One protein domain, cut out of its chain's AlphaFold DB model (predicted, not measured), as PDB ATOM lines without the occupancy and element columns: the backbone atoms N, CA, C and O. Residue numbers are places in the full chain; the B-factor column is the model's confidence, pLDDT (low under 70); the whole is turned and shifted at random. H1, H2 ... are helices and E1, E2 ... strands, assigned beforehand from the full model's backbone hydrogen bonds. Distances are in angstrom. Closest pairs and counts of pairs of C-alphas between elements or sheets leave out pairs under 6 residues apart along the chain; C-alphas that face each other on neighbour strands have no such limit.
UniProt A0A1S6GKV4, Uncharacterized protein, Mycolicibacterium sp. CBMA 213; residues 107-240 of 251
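AT A GLANCE: This is residues 107 to 240 of the 251 residues of an uncharacterized protein of Mycolicibacterium sp. CBMA 213 (UniProt A0A1S6GKV4). A twisted five-strand sheet has the long helix H3 lying along one face and the short helix H1 standing on the other, while the small hairpin of E4 and E5 reaches away from this body at one end of the longest axis. The short helix H2 packs on H3 near its first residues. The printed part has 134 residues, with three named helices and seven named strands in the order E1 H1 E2 E3 E4 E5 E6 E7 H2 H3. The large sheet runs E1 - E2 - E3 - E6 - E7, all antiparallel; the class is mixed, helices and strands, with 61 residues, under half, in named elements. The whole is compact, with a radius of gyration of the C-alphas of 15.4 A, yet elongated, spanning 55 by 35 by 22 A.

IN THESE COORDINATES: E1, residues 107 to 114, begins with C-alpha 107 at (-35.563, 14.447, -46.585) and is 20.6 A long. H1 is residues 115 to 121, 9.9 A. E2, residues 140 to 146, is 20.8 A long, and E3, residues 152 to 156, 12.8 A. E4 is residues 165 to 167 and E5 residues 174 to 176. E6, residues 183 to 187, is 12.5 A long; E7 is residues 191 to 193. H2 is residues 203 to 206. H3, residues 221 to 236, is 22.9 A long and ends with C-alpha 236 at (-41.425, 11.882, -44.963).

HOW THE PARTS SIT: The large sheet is only just strongly twisted, its C-alphas lying up to 4.3 A off the best plane; E1 and E7 are its edge strands. Within hydrogen-bond range are N 113 and O 141 of E1 and E2, 2.9 A, and N 154 and O 185 of E3 and E6, 2.9 A. E2 and E3 form a hairpin, with N 153 and O 144 at 2.8 A; E6 and E7 form another, with N 186 and O 192 at 2.8 A. There are three layers, helices on both faces of the sheet. H1 stands up from the sheet over E2, at a height over the sheet of 7.7 A; its closest C-alphas to E2 are those of Ser 115 and Ala 141, 4.7 A. H3, on the opposite face, is over E2 and E3 at a height over the sheet of 8.7 A and runs along the strands, at 1 degrees to E2 on the local plane; the closest C-alphas of H3 and E2 are those of Tyr 225 and Ala 140, 6.7 A. H2 is not on the sheet but touches H3, which meets it with residues 224 to 228 alone; the closest C-alphas are those of Leu 206 and Ala 224, 4.7 A. E4 and E5 form a hairpin, with N 166 and O 175 at 2.8 A, apart from E1, H1, E2, H2 and H3. In H1 and H3 every O i to N i+4 pair is within hydrogen-bond range; H2 is too short for such a pair.

THE WHOLE: The two C-alphas farthest apart, those of Asn 148 and Thr 171, are 54.8 A from each other. The printed part has no cut. The links H1 to E2 and H2 to H3 are long, with 18 and 14 residues. Residues 180 to 181 pair antiparallel with residues 207 to 208. The mean pLDDT of the printed part is 90.7, and residues 214 to 219 are under 70.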
ATOM      1  N   TRP A 107     -36.006  15.171 -47.766       95.94
ATOM      2  CA  TRP A 107     -35.563  14.447 -46.585       95.94
ATOM      3  C   TRP A 107     -34.717  13.234 -46.963       95.94
ATOM      4  O   TRP A 107     -35.107  12.436 -47.814       95.94
ATOM      5  N   VAL A 108     -33.586  13.070 -46.286       94.44
ATOM      6  CA  VAL A 108     -32.663  11.952 -46.491       94.44
ATOM      7  C   VAL A 108     -32.244  11.346 -45.158       94.44
ATOM      8  O   VAL A 108     -32.097  12.053 -44.162       94.44
ATOM      9  N   HIS A 109     -32.038  10.032 -45.130       92.75
ATOM     10  CA  HIS A 109     -31.454   9.352 -43.977       92.75
ATOM     11  C   HIS A 109     -29.930   9.517 -44.037       92.75
ATOM     12  O   HIS A 109     -29.286   8.966 -44.927       92.75
ATOM     13  N   THR A 110     -29.345  10.319 -43.148       90.44
ATOM     14  CA  THR A 110     -27.930  10.720 -43.257       90.44
ATOM     15  C   THR A 110     -26.999   9.875 -42.407       90.44
ATOM     16  O   THR A 110     -25.877   9.574 -42.835       90.44
ATOM     17  N   LEU A 111     -27.462   9.462 -41.229       88.69
ATOM     18  CA  LEU A 111     -26.650   8.756 -40.249       88.69
ATOM     19  C   LEU A 111     -27.469   7.685 -39.536       88.69
ATOM     20  O   LEU A 111     -28.514   7.990 -38.970       88.69
ATOM     21  N   THR A 112     -26.902   6.483 -39.478       88.75
ATOM     22  CA  THR A 112     -27.196   5.471 -38.460       88.75
ATOM     23  C   THR A 112     -25.995   5.427 -37.521       88.75
ATOM     24  O   THR A 112     -24.856   5.415 -37.989       88.75
ATOM     25  N   GLY A 113     -26.224   5.422 -36.213       88.94
ATOM     26  CA  GLY A 113     -25.157   5.396 -35.215       88.94
ATOM     27  C   GLY A 113     -25.669   4.969 -33.847       88.94
ATOM     28  O   GLY A 113     -26.748   4.392 -33.734       88.94
ATOM     29  N   THR A 114     -24.901   5.261 -32.800       93.50
ATOM     30  CA  THR A 114     -25.348   5.037 -31.422       93.50
ATOM     31  C   THR A 114     -26.016   6.286 -30.854       93.50
ATOM     32  O   THR A 114     -25.646   7.419 -31.169       93.50
ATOM     33  N   SER A 115     -26.998   6.083 -29.983       95.81
ATOM     34  CA  SER A 115     -27.781   7.126 -29.329       95.81
ATOM     35  C   SER A 115     -26.902   8.102 -28.570       95.81
ATOM     36  O   SER A 115     -27.136   9.303 -28.651       95.81
ATOM     37  N   GLY A 116     -25.857   7.623 -27.894       95.69
ATOM     38  CA  GLY A 116     -24.923   8.498 -27.201       95.69
ATOM     39  C   GLY A 116     -24.156   9.434 -28.131       95.69
ATOM     40  O   GLY A 116     -24.076  10.631 -27.857       95.69
ATOM     41  N   LEU A 117     -23.655   8.929 -29.263       94.75
ATOM     42  CA  LEU A 117     -22.933   9.744 -30.245       94.75
ATOM     43  C   LEU A 117     -23.865  10.719 -30.974       94.75
ATOM     44  O   LEU A 117     -23.536  11.898 -31.099       94.75
ATOM     45  N   VAL A 118     -25.053  10.266 -31.388       94.25
ATOM     46  CA  VAL A 118     -26.066  11.118 -32.036       94.25
ATOM     47  C   VAL A 118     -26.533  12.225 -31.090       94.25
ATOM     48  O   VAL A 118     -26.606  13.389 -31.492       94.25
ATOM     49  N   ALA A 119     -26.811  11.896 -29.826       95.62
ATOM     50  CA  ALA A 119     -27.205  12.871 -28.816       95.62
ATOM     51  C   ALA A 119     -26.084  13.884 -28.541       95.62
ATOM     52  O   ALA A 119     -26.339  15.090 -28.546       95.62
ATOM     53  N   HIS A 120     -24.842  13.419 -28.376       95.06
ATOM     54  CA  HIS A 120     -23.686  14.287 -28.154       95.06
ATOM     55  C   HIS A 120     -23.465  15.262 -29.319       95.06
ATOM     56  O   HIS A 120     -23.402  16.473 -29.104       95.06
ATOM     57  N   ALA A 121     -23.437  14.757 -30.558       93.69
ATOM     58  CA  ALA A 121     -23.232  15.564 -31.762       93.69
ATOM     59  C   ALA A 121     -24.321  16.633 -31.973       93.69
ATOM     60  O   ALA A 121     -24.070  17.661 -32.598       93.69
ATOM     61  N   ASN A 122     -25.521  16.417 -31.427       93.50
ATOM     62  CA  ASN A 122     -26.655  17.338 -31.525       93.50
ATOM     63  C   ASN A 122     -26.916  18.125 -30.223       93.50
ATOM     64  O   ASN A 122     -28.007  18.674 -30.033       93.50
ATOM     65  N   ALA A 123     -25.925  18.197 -29.322       94.44
ATOM     66  CA  ALA A 123     -25.986  18.933 -28.055       94.44
ATOM     67  C   ALA A 123     -27.218  18.572 -27.197       94.44
ATOM     68  O   ALA A 123     -27.884  19.442 -26.616       94.44
ATOM     69  N   ILE A 124     -27.566  17.287 -27.165       95.56
ATOM     70  CA  ILE A 124     -28.608  16.725 -26.308       95.56
ATOM     71  C   ILE A 124     -27.943  16.285 -24.998       95.56
ATOM     72  O   ILE A 124     -26.993  15.502 -25.043       95.56
ATOM     73  N   PRO A 125     -28.409  16.768 -23.830       94.94
ATOM     74  CA  PRO A 125     -27.835  16.377 -22.549       94.94
ATOM     75  C   PRO A 125     -27.899  14.863 -22.338       94.94
ATOM     76  O   PRO A 125     -28.978  14.264 -22.374       94.94
ATOM     77  N   LEU A 126     -26.737  14.260 -22.095       94.88
ATOM     78  CA  LEU A 126     -26.615  12.844 -21.778       94.88
ATOM     79  C   LEU A 126     -26.813  12.602 -20.274       94.88
ATOM     80  O   LEU A 126     -26.443  13.456 -19.460       94.88
ATOM     81  N   PRO A 127     -27.357  11.434 -19.882       92.44
ATOM     82  CA  PRO A 127     -27.326  10.993 -18.493       92.44
ATOM     83  C   PRO A 127     -25.895  10.992 -17.948       92.44
ATOM     84  O   PRO A 127     -24.976  10.650 -18.688       92.44
ATOM     85  N   ASP A 128     -25.721  11.289 -16.657       90.06
ATOM     86  CA  ASP A 128     -24.406  11.410 -16.000       90.06
ATOM     87  C   ASP A 128     -23.461  10.238 -16.302       90.06
ATOM     88  O   ASP A 128     -22.283  10.442 -16.574       90.06
ATOM     89  N   LEU A 129     -24.004   9.016 -16.354       88.56
ATOM     90  CA  LEU A 129     -23.259   7.792 -16.669       88.56
ATOM     91  C   LEU A 129     -22.535   7.829 -18.029       88.56
ATOM     92  O   LEU A 129     -21.565   7.103 -18.210       88.56
ATOM     93  N   TYR A 130     -23.012   8.633 -18.980       92.25
ATOM     94  CA  TYR A 130     -22.524   8.684 -20.361       92.25
ATOM     95  C   TYR A 130     -21.949  10.054 -20.747       92.25
ATOM     96  O   TYR A 130     -21.661  10.278 -21.918       92.25
ATOM     97  N   GLN A 131     -21.804  10.994 -19.805       91.94
ATOM     98  CA  GLN A 131     -21.284  12.332 -20.119       91.94
ATOM     99  C   GLN A 131     -19.808  12.304 -20.535       91.94
ATOM    100  O   GLN A 131     -19.440  12.989 -21.486       91.94
ATOM    101  N   GLU A 132     -18.982  11.509 -19.848       92.19
ATOM    102  CA  GLU A 132     -17.549  11.370 -20.156       92.19
ATOM    103  C   GLU A 132     -17.292  10.423 -21.336       92.19
ATOM    104  O   GLU A 132     -16.371  10.646 -22.121       92.19
ATOM    105  N   GLU A 133     -18.132   9.395 -21.495       93.38
ATOM    106  CA  GLU A 133     -18.032   8.403 -22.568       93.38
ATOM    107  C   GLU A 133     -19.389   8.219 -23.277       93.38
ATOM    108  O   GLU A 133     -20.130   7.269 -22.990       93.38
ATOM    109  N   PRO A 134     -19.742   9.109 -24.229       93.69
ATOM    110  CA  PRO A 134     -20.997   9.017 -24.975       93.69
ATOM    111  C   PRO A 134     -21.185   7.677 -25.690       93.69
ATOM    112  O   PRO A 134     -22.298   7.165 -25.758       93.69
ATOM    113  N   SER A 135     -20.106   7.057 -26.176       90.81
ATOM    114  CA  SER A 135     -20.145   5.743 -26.832       90.81
ATOM    115  C   SER A 135     -20.696   4.621 -25.948       90.81
ATOM    116  O   SER A 135     -21.172   3.625 -26.487       90.81
ATOM    117  N   GLY A 136     -20.690   4.775 -24.618       90.25
ATOM    118  CA  GLY A 136     -21.257   3.797 -23.686       90.25
ATOM    119  C   GLY A 136     -22.783   3.645 -23.781       90.25
ATOM    120  O   GLY A 136     -23.327   2.617 -23.359       90.25
ATOM    121  N   LEU A 137     -23.480   4.638 -24.350       93.44
ATOM    122  CA  LEU A 137     -24.891   4.550 -24.735       93.44
ATOM    123  C   LEU A 137     -24.986   4.066 -26.190       93.44
ATOM    124  O   LEU A 137     -25.218   4.835 -27.124       93.44
ATOM    125  N   ASP A 138     -24.759   2.767 -26.350       91.44
ATOM    126  CA  ASP A 138     -24.587   2.056 -27.623       91.44
ATOM    127  C   ASP A 138     -25.893   1.622 -28.313       91.44
ATOM    128  O   ASP A 138     -25.848   0.986 -29.362       91.44
ATOM    129  N   THR A 139     -27.053   1.975 -27.758       92.81
ATOM    130  CA  THR A 139     -28.353   1.736 -28.395       92.81
ATOM    131  C   THR A 139     -28.421   2.438 -29.745       92.81
ATOM    132  O   THR A 139     -27.899   3.540 -29.887       92.81
ATOM    133  N   ALA A 140     -29.067   1.834 -30.741       93.12
ATOM    134  CA  ALA A 140     -29.154   2.414 -32.080       93.12
ATOM    135  C   ALA A 140     -29.780   3.825 -32.081       93.12
ATOM    136  O   ALA A 140     -30.518   4.210 -31.174       93.12
ATOM    137  N   ALA A 141     -29.456   4.623 -33.092       94.88
ATOM    138  CA  ALA A 141     -30.025   5.939 -33.341       94.88
ATOM    139  C   ALA A 141     -29.881   6.320 -34.815       94.88
ATOM    140  O   ALA A 141     -29.020   5.797 -35.525       94.88
ATOM    141  N   ALA A 142     -30.707   7.269 -35.244       95.12
ATOM    142  CA  ALA A 142     -30.714   7.776 -36.604       95.12
ATOM    143  C   ALA A 142     -30.828   9.300 -36.661       95.12
ATOM    144  O   ALA A 142     -31.436   9.941 -35.796       95.12
ATOM    145  N   GLN A 143     -30.286   9.860 -37.739       95.56
ATOM    146  CA  GLN A 143     -30.455  11.249 -38.140       95.56
ATOM    147  C   GLN A 143     -31.000  11.313 -39.563       95.56
ATOM    148  O   GLN A 143     -30.506  10.641 -40.471       95.56
ATOM    149  N   PHE A 144     -31.987  12.177 -39.755       96.38
ATOM    150  CA  PHE A 144     -32.533  12.517 -41.059       96.38
ATOM    151  C   PHE A 144     -32.392  14.015 -41.265       96.38
ATOM    152  O   PHE A 144     -32.707  14.786 -40.362       96.38
ATOM    153  N   ASP A 145     -31.944  14.433 -42.439       96.19
ATOM    154  CA  ASP A 145     -31.755  15.843 -42.767       96.19
ATOM    155  C   ASP A 145     -32.598  16.208 -43.985       96.19
ATOM    156  O   ASP A 145     -32.704  15.436 -44.939       96.19
ATOM    157  N   ASN A 146     -33.193  17.396 -43.966       96.69
ATOM    158  CA  ASN A 146     -33.824  17.986 -45.131       96.69
ATOM    159  C   ASN A 146     -32.804  18.864 -45.857       96.69
ATOM    160  O   ASN A 146     -32.432  19.937 -45.377       96.69
ATOM    161  N   ILE A 147     -32.375  18.423 -47.036       94.62
ATOM    162  CA  ILE A 147     -31.339  19.102 -47.825       94.62
ATOM    163  C   ILE A 147     -31.774  20.510 -48.251       94.62
ATOM    164  O   ILE A 147     -30.936  21.392 -48.422       94.62
ATOM    165  N   ASN A 148     -33.079  20.751 -48.410       94.81
ATOM    166  CA  ASN A 148     -33.582  22.047 -48.859       94.81
ATOM    167  C   ASN A 148     -33.719  23.063 -47.726       94.81
ATOM    168  O   ASN A 148     -33.502  24.251 -47.956       94.81
ATOM    169  N   THR A 149     -34.120  22.620 -46.534       95.19
ATOM    170  CA  THR A 149     -34.486  23.516 -45.426       95.19
ATOM    171  C   THR A 149     -33.439  23.558 -44.314       95.19
ATOM    172  O   THR A 149     -33.440  24.494 -43.518       95.19
ATOM    173  N   GLY A 150     -32.537  22.573 -44.253       93.88
ATOM    174  CA  GLY A 150     -31.590  22.397 -43.148       93.88
ATOM    175  C   GLY A 150     -32.232  21.857 -41.867       93.88
ATOM    176  O   GLY A 150     -31.575  21.803 -40.829       93.88
ATOM    177  N   GLU A 151     -33.509  21.473 -41.918       96.75
ATOM    178  CA  GLU A 151     -34.205  20.843 -40.800       96.75
ATOM    179  C   GLU A 151     -33.677  19.429 -40.562       96.75
ATOM    180  O   GLU A 151     -33.247  18.745 -41.491       96.75
ATOM    181  N   ARG A 152     -33.749  18.972 -39.312       97.38
ATOM    182  CA  ARG A 152     -33.233  17.660 -38.916       97.38
ATOM    183  C   ARG A 152     -34.211  16.903 -38.039       97.38
ATOM    184  O   ARG A 152     -34.792  17.483 -37.133       97.38
ATOM    185  N   ILE A 153     -34.345  15.603 -38.256       98.25
ATOM    186  CA  ILE A 153     -35.073  14.696 -37.368       98.25
ATOM    187  C   ILE A 153     -34.068  13.769 -36.699       98.25
ATOM    188  O   ILE A 153     -33.205  13.191 -37.359       98.25
ATOM    189  N   LEU A 154     -34.194  13.623 -35.386       98.00
ATOM    190  CA  LEU A 154     -33.376  12.738 -34.570       98.00
ATOM    191  C   LEU A 154     -34.242  11.629 -33.997       98.00
ATOM    192  O   LEU A 154     -35.282  11.906 -33.399       98.00
ATOM    193  N   VAL A 155     -33.784  10.389 -34.145       97.81
ATOM    194  CA  VAL A 155     -34.357   9.208 -33.498       97.81
ATOM    195  C   VAL A 155     -33.303   8.636 -32.565       97.81
ATOM    196  O   VAL A 155     -32.272   8.160 -33.026       97.81
ATOM    197  N   TYR A 156     -33.530   8.703 -31.258       97.12
ATOM    198  CA  TYR A 156     -32.546   8.286 -30.251       97.12
ATOM    199  C   TYR A 156     -33.229   7.889 -28.941       97.12
ATOM    200  O   TYR A 156     -34.404   8.180 -28.727       97.12
ATOM    201  N   THR A 157     -32.495   7.261 -28.034       96.25
ATOM    202  CA  THR A 157     -32.926   6.989 -26.654       96.25
ATOM    203  C   THR A 157     -31.877   7.525 -25.677       96.25
ATOM    204  O   THR A 157     -30.722   7.691 -26.049       96.25
ATOM    205  N   LEU A 158     -32.247   7.827 -24.427       95.62
ATOM    206  CA  LEU A 158     -31.275   8.123 -23.356       95.62
ATOM    207  C   LEU A 158     -31.145   6.951 -22.372       95.62
ATOM    208  O   LEU A 158     -30.593   7.081 -21.278       95.62
ATOM    209  N   GLU A 159     -31.699   5.806 -22.746       93.31
ATOM    210  CA  GLU A 159     -31.841   4.614 -21.933       93.31
ATOM    211  C   GLU A 159     -31.246   3.400 -22.681       93.31
ATOM    212  O   GLU A 159     -31.329   3.322 -23.905       93.31
ATOM    213  N   ARG A 160     -30.663   2.435 -21.950       89.12
ATOM    214  CA  ARG A 160     -30.266   1.106 -22.478       89.12
ATOM    215  C   ARG A 160     -31.308   0.042 -22.124       89.12
ATOM    216  O   ARG A 160     -32.249   0.340 -21.391       89.12
ATOM    217  N   HIS A 161     -31.130  -1.212 -22.552       77.56
ATOM    218  CA  HIS A 161     -32.026  -2.335 -22.213       77.56
ATOM    219  C   HIS A 161     -32.278  -2.538 -20.700       77.56
ATOM    220  O   HIS A 161     -33.304  -3.091 -20.295       77.56
ATOM    221  N   PHE A 162     -31.365  -2.088 -19.830       83.56
ATOM    222  CA  PHE A 162     -31.556  -2.102 -18.376       83.56
ATOM    223  C   PHE A 162     -32.208  -0.826 -17.814       83.56
ATOM    224  O   PHE A 162     -32.569  -0.801 -16.644       83.56
ATOM    225  N   GLY A 163     -32.420   0.214 -18.612       86.94
ATOM    226  CA  GLY A 163     -33.105   1.435 -18.194       86.94
ATOM    227  C   GLY A 163     -32.366   2.241 -17.121       86.94
ATOM    228  O   GLY A 163     -31.131   2.271 -17.057       86.94
ATOM    229  N   LYS A 164     -33.125   2.938 -16.275       87.69
ATOM    230  CA  LYS A 164     -32.597   3.873 -15.271       87.69
ATOM    231  C   LYS A 164     -32.283   3.168 -13.963       87.69
ATOM    232  O   LYS A 164     -32.905   2.171 -13.599       87.69
ATOM    233  N   ALA A 165     -31.284   3.696 -13.259       85.81
ATOM    234  CA  ALA A 165     -31.012   3.275 -11.895       85.81
ATOM    235  C   ALA A 165     -32.125   3.805 -10.981       85.81
ATOM    236  O   ALA A 165     -32.434   4.996 -11.004       85.81
ATOM    237  N   ILE A 166     -32.731   2.916 -10.203       88.75
ATOM    238  CA  ILE A 166     -33.787   3.226  -9.240       88.75
ATOM    239  C   ILE A 166     -33.416   2.625  -7.888       88.75
ATOM    240  O   ILE A 166     -32.773   1.581  -7.825       88.75
ATOM    241  N   VAL A 167     -33.818   3.265  -6.794       90.31
ATOM    242  CA  VAL A 167     -33.695   2.657  -5.465       90.31
ATOM    243  C   VAL A 167     -34.943   1.822  -5.223       90.31
ATOM    244  O   VAL A 167     -36.057   2.349  -5.240       90.31
ATOM    245  N   ASN A 168     -34.774   0.517  -5.026       86.56
ATOM    246  CA  ASN A 168     -35.883  -0.363  -4.689       86.56
ATOM    247  C   ASN A 168     -36.380  -0.030  -3.275       86.56
ATOM    248  O   ASN A 168     -35.610  -0.045  -2.314       86.56
ATOM    249  N   ALA A 169     -37.669   0.284  -3.155       86.56
ATOM    250  CA  ALA A 169     -38.264   0.738  -1.901       86.56
ATOM    251  C   ALA A 169     -38.232  -0.329  -0.789       86.56
ATOM    252  O   ALA A 169     -38.131   0.019   0.385       86.56
ATOM    253  N   GLU A 170     -38.280  -1.612  -1.147       88.31
ATOM    254  CA  GLU A 170     -38.303  -2.739  -0.210       88.31
ATOM    255  C   GLU A 170     -36.891  -3.164   0.201       88.31
ATOM    256  O   GLU A 170     -36.622  -3.390   1.379       88.31
ATOM    257  N   THR A 171     -35.970  -3.260  -0.761       89.31
ATOM    258  CA  THR A 171     -34.607  -3.755  -0.511       89.31
ATOM    259  C   THR A 171     -33.622  -2.640  -0.164       89.31
ATOM    260  O   THR A 171     -32.527  -2.936   0.315       89.31
ATOM    261  N   GLN A 172     -33.990  -1.375  -0.410       89.69
ATOM    262  CA  GLN A 172     -33.121  -0.190  -0.337       89.69
ATOM    263  C   GLN A 172     -31.853  -0.312  -1.200       89.69
ATOM    264  O   GLN A 172     -30.881   0.417  -1.010       89.69
ATOM    265  N   LYS A 173     -31.845  -1.240  -2.166       90.31
ATOM    266  CA  LYS A 173     -30.723  -1.456  -3.080       90.31
ATOM    267  C   LYS A 173     -30.927  -0.678  -4.367       90.31
ATOM    268  O   LYS A 173     -32.052  -0.445  -4.808       90.31
ATOM    269  N   LEU A 174     -29.805  -0.315  -4.983       88.12
ATOM    270  CA  LEU A 174     -29.799   0.217  -6.334       88.12
ATOM    271  C   LEU A 174     -30.146  -0.910  -7.313       88.12
ATOM    272  O   LEU A 174     -29.417  -1.893  -7.435       88.12
ATOM    273  N   GLU A 175     -31.261  -0.749  -8.005       90.50
ATOM    274  CA  GLU A 175     -31.766  -1.654  -9.027       90.50
ATOM    275  C   GLU A 175     -31.959  -0.902 -10.348       90.50
ATOM    276  O   GLU A 175     -31.691   0.294 -10.476       90.50
ATOM    277  N   ARG A 176     -32.379  -1.637 -11.372       90.12
ATOM    278  CA  ARG A 176     -32.606  -1.137 -12.721       90.12
ATOM    279  C   ARG A 176     -34.085  -1.280 -13.046       90.12
ATOM    280  O   ARG A 176     -34.654  -2.348 -12.832       90.12
ATOM    281  N   ASP A 177     -34.715  -0.223 -13.551       90.62
ATOM    282  CA  ASP A 177     -36.146  -0.268 -13.872       90.62
ATOM    283  C   ASP A 177     -36.449  -1.063 -15.148       90.62
ATOM    284  O   ASP A 177     -37.602  -1.428 -15.374       90.62
ATOM    285  N   HIS A 178     -35.422  -1.366 -15.952       90.38
ATOM    286  CA  HIS A 178     -35.517  -2.098 -17.210       90.38
ATOM    287  C   HIS A 178     -36.488  -1.473 -18.218       90.38
ATOM    288  O   HIS A 178     -37.147  -2.198 -18.969       90.38
ATOM    289  N   LYS A 179     -36.599  -0.142 -18.223       91.56
ATOM    290  CA  LYS A 179     -37.435   0.609 -19.162       91.56
ATOM    291  C   LYS A 179     -36.582   1.528 -20.021       91.56
ATOM    292  O   LYS A 179     -35.825   2.344 -19.503       91.56
ATOM    293  N   GLY A 180     -36.780   1.445 -21.329       92.06
ATOM    294  CA  GLY A 180     -36.290   2.432 -22.280       92.06
ATOM    295  C   GLY A 180     -37.374   2.833 -23.271       92.06
ATOM    296  O   GLY A 180     -38.392   2.142 -23.415       92.06
ATOM    297  N   TRP A 181     -37.178   3.979 -23.917       93.19
ATOM    298  CA  TRP A 181     -38.042   4.434 -24.997       93.19
ATOM    299  C   TRP A 181     -37.281   5.303 -25.994       93.19
ATOM    300  O   TRP A 181     -36.431   6.107 -25.618       93.19
ATOM    301  N   TYR A 182     -37.627   5.174 -27.269       95.56
ATOM    302  CA  TYR A 182     -37.132   6.066 -28.307       95.56
ATOM    303  C   TYR A 182     -37.865   7.404 -28.296       95.56
ATOM    304  O   TYR A 182     -39.045   7.511 -27.958       95.56
ATOM    305  N   ARG A 183     -37.135   8.439 -28.691       97.06
ATOM    306  CA  ARG A 183     -37.588   9.810 -28.888       97.06
ATOM    307  C   ARG A 183     -37.429  10.147 -30.356       97.06
ATOM    308  O   ARG A 183     -36.461   9.719 -30.980       97.06
ATOM    309  N   ILE A 184     -38.379  10.915 -30.877       98.25
ATOM    310  CA  ILE A 184     -38.360  11.417 -32.248       98.25
ATOM    311  C   ILE A 184     -38.538  12.928 -32.172       98.25
ATOM    312  O   ILE A 184     -39.605  13.413 -31.785       98.25
ATOM    313  N   GLU A 185     -37.488  13.671 -32.498       97.75
ATOM    314  CA  GLU A 185     -37.453  15.126 -32.344       97.75
ATOM    315  C   GLU A 185     -37.121  15.803 -33.670       97.75
ATOM    316  O   GLU A 185     -36.166  15.425 -34.344       97.75
ATOM    317  N   LEU A 186     -37.901  16.824 -34.022       97.44
ATOM    318  CA  LEU A 186     -37.640  17.724 -35.137       97.44
ATOM    319  C   LEU A 186     -36.834  18.933 -34.635       97.44
ATOM    320  O   LEU A 186     -37.140  19.526 -33.599       97.44
ATOM    321  N   CYS A 187     -35.802  19.286 -35.391       95.69
ATOM    322  CA  CYS A 187     -34.829  20.325 -35.102       95.69
ATOM    323  C   CYS A 187     -34.915  21.422 -36.175       95.69
ATOM    324  O   CYS A 187     -34.405  21.253 -37.281       95.69
ATOM    325  N   THR A 188     -35.547  22.548 -35.834       89.56
ATOM    326  CA  THR A 188     -35.807  23.706 -36.723       89.56
ATOM    327  C   THR A 188     -35.270  25.014 -36.116       89.56
ATOM    328  O   THR A 188     -35.915  26.059 -36.152       89.56
ATOM    329  N   GLY A 189     -34.106  24.958 -35.459       80.94
ATOM    330  CA  GLY A 189     -33.581  26.042 -34.603       80.94
ATOM    331  C   GLY A 189     -33.910  25.875 -33.110       80.94
ATOM    332  O   GLY A 189     -33.392  26.599 -32.265       80.94
ATOM    333  N   GLY A 190     -34.711  24.864 -32.780       88.12
ATOM    334  CA  GLY A 190     -34.924  24.308 -31.446       88.12
ATOM    335  C   GLY A 190     -35.362  22.849 -31.576       88.12
ATOM    336  O   GLY A 190     -35.680  22.412 -32.680       88.12
ATOM    337  N   ARG A 191     -35.362  22.090 -30.475       93.56
ATOM    338  CA  ARG A 191     -35.796  20.683 -30.466       93.56
ATOM    339  C   ARG A 191     -37.247  20.580 -30.023       93.56
ATOM    340  O   ARG A 191     -37.591  21.078 -28.952       93.56
ATOM    341  N   GLN A 192     -38.076  19.928 -30.829       95.50
ATOM    342  CA  GLN A 192     -39.478  19.678 -30.509       95.50
ATOM    343  C   GLN A 192     -39.843  18.219 -30.798       95.50
ATOM    344  O   GLN A 192     -39.511  17.718 -31.874       95.50
ATOM    345  N   PRO A 193     -40.540  17.526 -29.882       96.12
ATOM    346  CA  PRO A 193     -41.059  16.193 -30.160       96.12
ATOM    347  C   PRO A 193     -42.024  16.215 -31.347       96.12
ATOM    348  O   PRO A 193     -42.913  17.067 -31.413       96.12
ATOM    349  N   ILE A 194     -41.888  15.253 -32.260       95.88
ATOM    350  CA  ILE A 194     -42.869  15.063 -33.332       95.88
ATOM    351  C   ILE A 194     -44.107  14.375 -32.737       95.88
ATOM    352  O   ILE A 194     -43.963  13.332 -32.093       95.88
ATOM    353  N   PRO A 195     -45.332  14.898 -32.953       95.56
ATOM    354  CA  PRO A 195     -46.544  14.210 -32.526       95.56
ATOM    355  C   PRO A 195     -46.630  12.809 -33.142       95.56
ATOM    356  O   PRO A 195     -46.660  12.663 -34.362       95.56
ATOM    357  N   LEU A 196     -46.707  11.770 -32.306       94.75
ATOM    358  CA  LEU A 196     -46.700  10.374 -32.771       94.75
ATOM    359  C   LEU A 196     -47.889  10.039 -33.682       94.75
ATOM    360  O   LEU A 196     -47.765   9.221 -34.589       94.75
ATOM    361  N   THR A 197     -49.011  10.743 -33.507       95.25
ATOM    362  CA  THR A 197     -50.178  10.654 -34.393       95.25
ATOM    363  C   THR A 197     -49.862  11.056 -35.829       95.25
ATOM    364  O   THR A 197     -50.437  10.478 -36.745       95.25
ATOM    365  N   ASN A 198     -48.937  11.999 -36.045       94.88
ATOM    366  CA  ASN A 198     -48.500  12.369 -37.393       94.88
ATOM    367  C   ASN A 198     -47.736  11.212 -38.041       94.88
ATOM    368  O   ASN A 198     -47.877  10.964 -39.233       94.88
ATOM    369  N   LEU A 199     -46.961  10.483 -37.238       95.44
ATOM    370  CA  LEU A 199     -46.150   9.348 -37.667       95.44
ATOM    371  C   LEU A 199     -46.936   8.025 -37.730       95.44
ATOM    372  O   LEU A 199     -46.372   7.002 -38.103       95.44
ATOM    373  N   GLY A 200     -48.222   8.021 -37.363       94.06
ATOM    374  CA  GLY A 200     -49.064   6.822 -37.398       94.06
ATOM    375  C   GLY A 200     -48.667   5.733 -36.392       94.06
ATOM    376  O   GLY A 200     -49.044   4.578 -36.578       94.06
ATOM    377  N   ILE A 201     -47.925   6.084 -35.337       93.56
ATOM    378  CA  ILE A 201     -47.458   5.155 -34.298       93.56
ATOM    379  C   ILE A 201     -47.920   5.587 -32.905       93.56
ATOM    380  O   ILE A 201     -48.392   6.706 -32.691       93.56
ATOM    381  N   THR A 202     -47.785   4.689 -31.937       92.81
ATOM    382  CA  THR A 202     -48.114   4.932 -30.529       92.81
ATOM    383  C   THR A 202     -46.859   4.958 -29.663       92.81
ATOM    384  O   THR A 202     -45.793   4.498 -30.066       92.81
ATOM    385  N   GLU A 203     -46.977   5.438 -28.423       91.38
ATOM    386  CA  GLU A 203     -45.868   5.343 -27.463       91.38
ATOM    387  C   GLU A 203     -45.423   3.896 -27.224       91.38
ATOM    388  O   GLU A 203     -44.256   3.655 -26.928       91.38
ATOM    389  N   GLU A 204     -46.330   2.922 -27.338       89.44
ATOM    390  CA  GLU A 204     -45.990   1.511 -27.151       89.44
ATOM    391  C   GLU A 204     -45.014   1.004 -28.209       89.44
ATOM    392  O   GLU A 204     -44.242   0.092 -27.927       89.44
ATOM    393  N   ASP A 205     -45.019   1.616 -29.395       90.62
ATOM    394  CA  ASP A 205     -44.132   1.239 -30.489       90.62
ATOM    395  C   ASP A 205     -42.686   1.680 -30.270       90.62
ATOM    396  O   ASP A 205     -41.771   1.096 -30.847       90.62
ATOM    397  N   LEU A 206     -42.486   2.668 -29.396       92.81
ATOM    398  CA  LEU A 206     -41.184   3.241 -29.071       92.81
ATOM    399  C   LEU A 206     -40.580   2.669 -27.788       92.81
ATOM    400  O   LEU A 206     -39.425   2.955 -27.483       92.81
ATOM    401  N   ARG A 207     -41.342   1.891 -27.014       92.31
ATOM    402  CA  ARG A 207     -40.905   1.322 -25.732       92.31
ATOM    403  C   ARG A 207     -40.157   0.012 -25.935       92.31
ATOM    404  O   ARG A 207     -40.567  -0.829 -26.728       92.31
ATOM    405  N   PHE A 208     -39.121  -0.189 -25.130       91.00
ATOM    406  CA  PHE A 208     -38.371  -1.440 -25.059       91.00
ATOM    407  C   PHE A 208     -37.968  -1.764 -23.617       91.00
ATOM    408  O   PHE A 208     -38.062  -0.928 -22.706       91.00
ATOM    409  N   GLY A 209     -37.512  -2.997 -23.409       89.12
ATOM    410  CA  GLY A 209     -37.096  -3.502 -22.104       89.12
ATOM    411  C   GLY A 209     -38.205  -4.233 -21.339       89.12
ATOM    412  O   GLY A 209     -39.380  -4.249 -21.704       89.12
ATOM    413  N   ARG A 210     -37.811  -4.907 -20.255       86.88
ATOM    414  CA  ARG A 210     -38.676  -5.846 -19.512       86.88
ATOM    415  C   ARG A 210     -39.470  -5.226 -18.359       86.88
ATOM    416  O   ARG A 210     -40.281  -5.919 -17.755       86.88
ATOM    417  N   GLY A 211     -39.239  -3.955 -18.035       86.75
ATOM    418  CA  GLY A 211     -39.863  -3.268 -16.900       86.75
ATOM    419  C   GLY A 211     -41.301  -2.799 -17.133       86.75
ATOM    420  O   GLY A 211     -41.942  -2.269 -16.222       86.75
ATOM    421  N   TRP A 212     -41.817  -2.942 -18.352       86.62
ATOM    422  CA  TRP A 212     -43.147  -2.482 -18.739       86.62
ATOM    423  C   TRP A 212     -44.256  -3.474 -18.346       86.62
ATOM    424  O   TRP A 212     -44.083  -4.690 -18.406       86.62
ATOM    425  N   LYS A 213     -45.428  -2.954 -17.948       77.50
ATOM    426  CA  LYS A 213     -46.537  -3.754 -17.382       77.50
ATOM    427  C   LYS A 213     -47.213  -4.702 -18.386       77.50
ATOM    428  O   LYS A 213     -47.889  -5.633 -17.956       77.50
ATOM    429  N   HIS A 214     -47.040  -4.500 -19.697       65.88
ATOM    430  CA  HIS A 214     -47.711  -5.290 -20.734       65.88
ATOM    431  C   HIS A 214     -46.714  -5.984 -21.678       65.88
ATOM    432  O   HIS A 214     -45.802  -5.339 -22.184       65.88
ATOM    433  N   PRO A 215     -46.889  -7.282 -21.995       52.34
ATOM    434  CA  PRO A 215     -45.936  -8.046 -22.801       52.34
ATOM    435  C   PRO A 215     -45.829  -7.610 -24.272       52.34
ATOM    436  O   PRO A 215     -44.795  -7.861 -24.874       52.34
ATOM    437  N   LYS A 216     -46.815  -6.891 -24.838       54.41
ATOM    438  CA  LYS A 216     -46.672  -6.235 -26.160       54.41
ATOM    439  C   LYS A 216     -45.568  -5.162 -26.190       54.41
ATOM    440  O   LYS A 216     -45.113  -4.784 -27.264       54.41
ATOM    441  N   GLN A 217     -45.144  -4.698 -25.011       57.69
ATOM    442  CA  GLN A 217     -44.083  -3.712 -24.794       57.69
ATOM    443  C   GLN A 217     -42.731  -4.385 -24.467       57.69
ATOM    444  O   GLN A 217     -41.757  -3.692 -24.193       57.69
ATOM    445  N   ARG A 218     -42.643  -5.731 -24.508       56.78
ATOM    446  CA  ARG A 218     -41.375  -6.490 -24.439       56.78
ATOM    447  C   ARG A 218     -40.702  -6.531 -25.812       56.78
ATOM    448  O   ARG A 218     -40.402  -7.603 -26.328       56.78
ATOM    449  N   ARG A 219     -40.550  -5.361 -26.420       66.75
ATOM    450  CA  ARG A 219     -39.789  -5.214 -27.655       66.75
ATOM    451  C   ARG A 219     -38.314  -5.174 -27.299       66.75
ATOM    452  O   ARG A 219     -37.946  -4.605 -26.261       66.75
ATOM    453  N   ASP A 220     -37.508  -5.805 -28.140       82.06
ATOM    454  CA  ASP A 220     -36.073  -5.576 -28.083       82.06
ATOM    455  C   ASP A 220     -35.785  -4.126 -28.487       82.06
ATOM    456  O   ASP A 220     -36.601  -3.475 -29.151       82.06
ATOM    457  N   GLU A 221     -34.643  -3.594 -28.067       84.94
ATOM    458  CA  GLU A 221     -34.263  -2.215 -28.409       84.94
ATOM    459  C   GLU A 221     -34.230  -1.984 -29.931       84.94
ATOM    460  O   GLU A 221     -34.670  -0.932 -30.403       84.94
ATOM    461  N   ASP A 222     -33.853  -3.011 -30.695       85.38
ATOM    462  CA  ASP A 222     -33.865  -3.028 -32.160       85.38
ATOM    463  C   ASP A 222     -35.269  -2.938 -32.767       85.38
ATOM    464  O   ASP A 222     -35.466  -2.301 -33.802       85.38
ATOM    465  N   ASP A 223     -36.269  -3.568 -32.145       87.31
ATOM    466  CA  ASP A 223     -37.651  -3.499 -32.621       87.31
ATOM    467  C   ASP A 223     -38.203  -2.087 -32.435       87.31
ATOM    468  O   ASP A 223     -38.792  -1.523 -33.358       87.31
ATOM    469  N   ALA A 224     -38.015  -1.498 -31.253       91.19
ATOM    470  CA  ALA A 224     -38.463  -0.132 -30.983       91.19
ATOM    471  C   ALA A 224     -37.774   0.878 -31.915       91.19
ATOM    472  O   ALA A 224     -38.439   1.753 -32.473       91.19
ATOM    473  N   TYR A 225     -36.473   0.699 -32.159       92.56
ATOM    474  CA  TYR A 225     -35.716   1.483 -33.131       92.56
ATOM    475  C   TYR A 225     -36.287   1.363 -34.549       92.56
ATOM    476  O   TYR A 225     -36.596   2.379 -35.174       92.56
ATOM    477  N   ARG A 226     -36.493   0.132 -35.041       90.12
ATOM    478  CA  ARG A 226     -37.068  -0.124 -36.372       90.12
ATOM    479  C   ARG A 226     -38.436   0.523 -36.543       90.12
ATOM    480  O   ARG A 226     -38.687   1.138 -37.572       90.12
ATOM    481  N   ASN A 227     -39.305   0.429 -35.537       91.94
ATOM    482  CA  ASN A 227     -40.619   1.072 -35.590       91.94
ATOM    483  C   ASN A 227     -40.497   2.598 -35.680       91.94
ATOM    484  O   ASN A 227     -41.203   3.224 -36.469       91.94
ATOM    485  N   ALA A 228     -39.581   3.194 -34.912       94.94
ATOM    486  CA  ALA A 228     -39.347   4.632 -34.922       94.94
ATOM    487  C   ALA A 228     -38.859   5.129 -36.294       94.94
ATOM    488  O   ALA A 228     -39.438   6.060 -36.857       94.94
ATOM    489  N   ILE A 229     -37.825   4.496 -36.861       94.69
ATOM    490  CA  ILE A 229     -37.267   4.912 -38.156       94.69
ATOM    491  C   ILE A 229     -38.226   4.628 -39.313       94.69
ATOM    492  O   ILE A 229     -38.345   5.472 -40.198       94.69
ATOM    493  N   ALA A 230     -38.951   3.503 -39.295       92.81
ATOM    494  CA  ALA A 230     -39.930   3.171 -40.327       92.81
ATOM    495  C   ALA A 230     -41.055   4.212 -40.369       92.81
ATOM    496  O   ALA A 230     -41.447   4.657 -41.444       92.81
ATOM    497  N   ALA A 231     -41.527   4.657 -39.202       95.31
ATOM    498  CA  ALA A 231     -42.564   5.676 -39.102       95.31
ATOM    499  C   ALA A 231     -42.100   7.034 -39.656       95.31
ATOM    500  O   ALA A 231     -42.826   7.675 -40.416       95.31
ATOM    501  N   VAL A 232     -40.868   7.453 -39.337       96.81
ATOM    502  CA  VAL A 232     -40.263   8.672 -39.906       96.81
ATOM    503  C   VAL A 232     -40.107   8.535 -41.421       96.81
ATOM    504  O   VAL A 232     -40.556   9.401 -42.169       96.81
ATOM    505  N   ARG A 233     -39.526   7.432 -41.896       95.31
ATOM    506  CA  ARG A 233     -39.305   7.201 -43.328       95.31
ATOM    507  C   ARG A 233     -40.608   7.169 -44.112       95.31
ATOM    508  O   ARG A 233     -40.684   7.795 -45.166       95.31
ATOM    509  N   CYS A 234     -41.631   6.501 -43.588       94.69
ATOM    510  CA  CYS A 234     -42.956   6.457 -44.192       94.69
ATOM    511  C   CYS A 234     -43.589   7.851 -44.261       94.69
ATOM    512  O   CYS A 234     -44.090   8.244 -45.309       94.69
ATOM    513  N   HIS A 235     -43.553   8.620 -43.167       95.81
ATOM    514  CA  HIS A 235     -44.185   9.939 -43.120       95.81
ATOM    515  C   HIS A 235     -43.530  10.944 -44.077       95.81
ATOM    516  O   HIS A 235     -44.220  11.738 -44.712       95.81
ATOM    517  N   TYR A 236     -42.200  10.909 -44.188       93.94
ATOM    518  CA  TYR A 236     -41.425  11.882 -44.963       93.94
ATOM    519  C   TYR A 236     -40.983  11.374 -46.346       93.94
ATOM    520  O   TYR A 236     -40.272  12.089 -47.050       93.94
ATOM    521  N   GLY A 237     -41.389  10.164 -46.752       92.00
ATOM    522  CA  GLY A 237     -41.036   9.582 -48.053       92.00
ATOM    523  C   GLY A 237     -39.537   9.306 -48.220       92.00
ATOM    524  O   GLY A 237     -38.985   9.503 -49.301       92.00
ATOM    525  N   ILE A 238     -38.865   8.891 -47.146       93.62
ATOM    526  CA  ILE A 238     -37.412   8.698 -47.108       93.62
ATOM    527  C   ILE A 238     -37.070   7.246 -47.445       93.62
ATOM    528  O   ILE A 238     -37.630   6.313 -46.865       93.62
ATOM    529  N   TRP A 239     -36.102   7.053 -48.336       90.81
ATOM    530  CA  TRP A 239     -35.513   5.741 -48.593       90.81
ATOM    531  C   TRP A 239     -34.516   5.369 -47.479       90.81
ATOM    532  O   TRP A 239     -33.720   6.215 -47.064       90.81
ATOM    533  N   PRO A 240     -34.525   4.121 -46.973       85.62
ATOM    534  CA  PRO A 240     -33.537   3.664 -46.003       85.62
ATOM    535  C   PRO A 240     -32.136   3.693 -46.618       85.62
ATOM    536  O   PRO A 240     -31.997   3.593 -47.839       85.62
TER     537      PRO A 240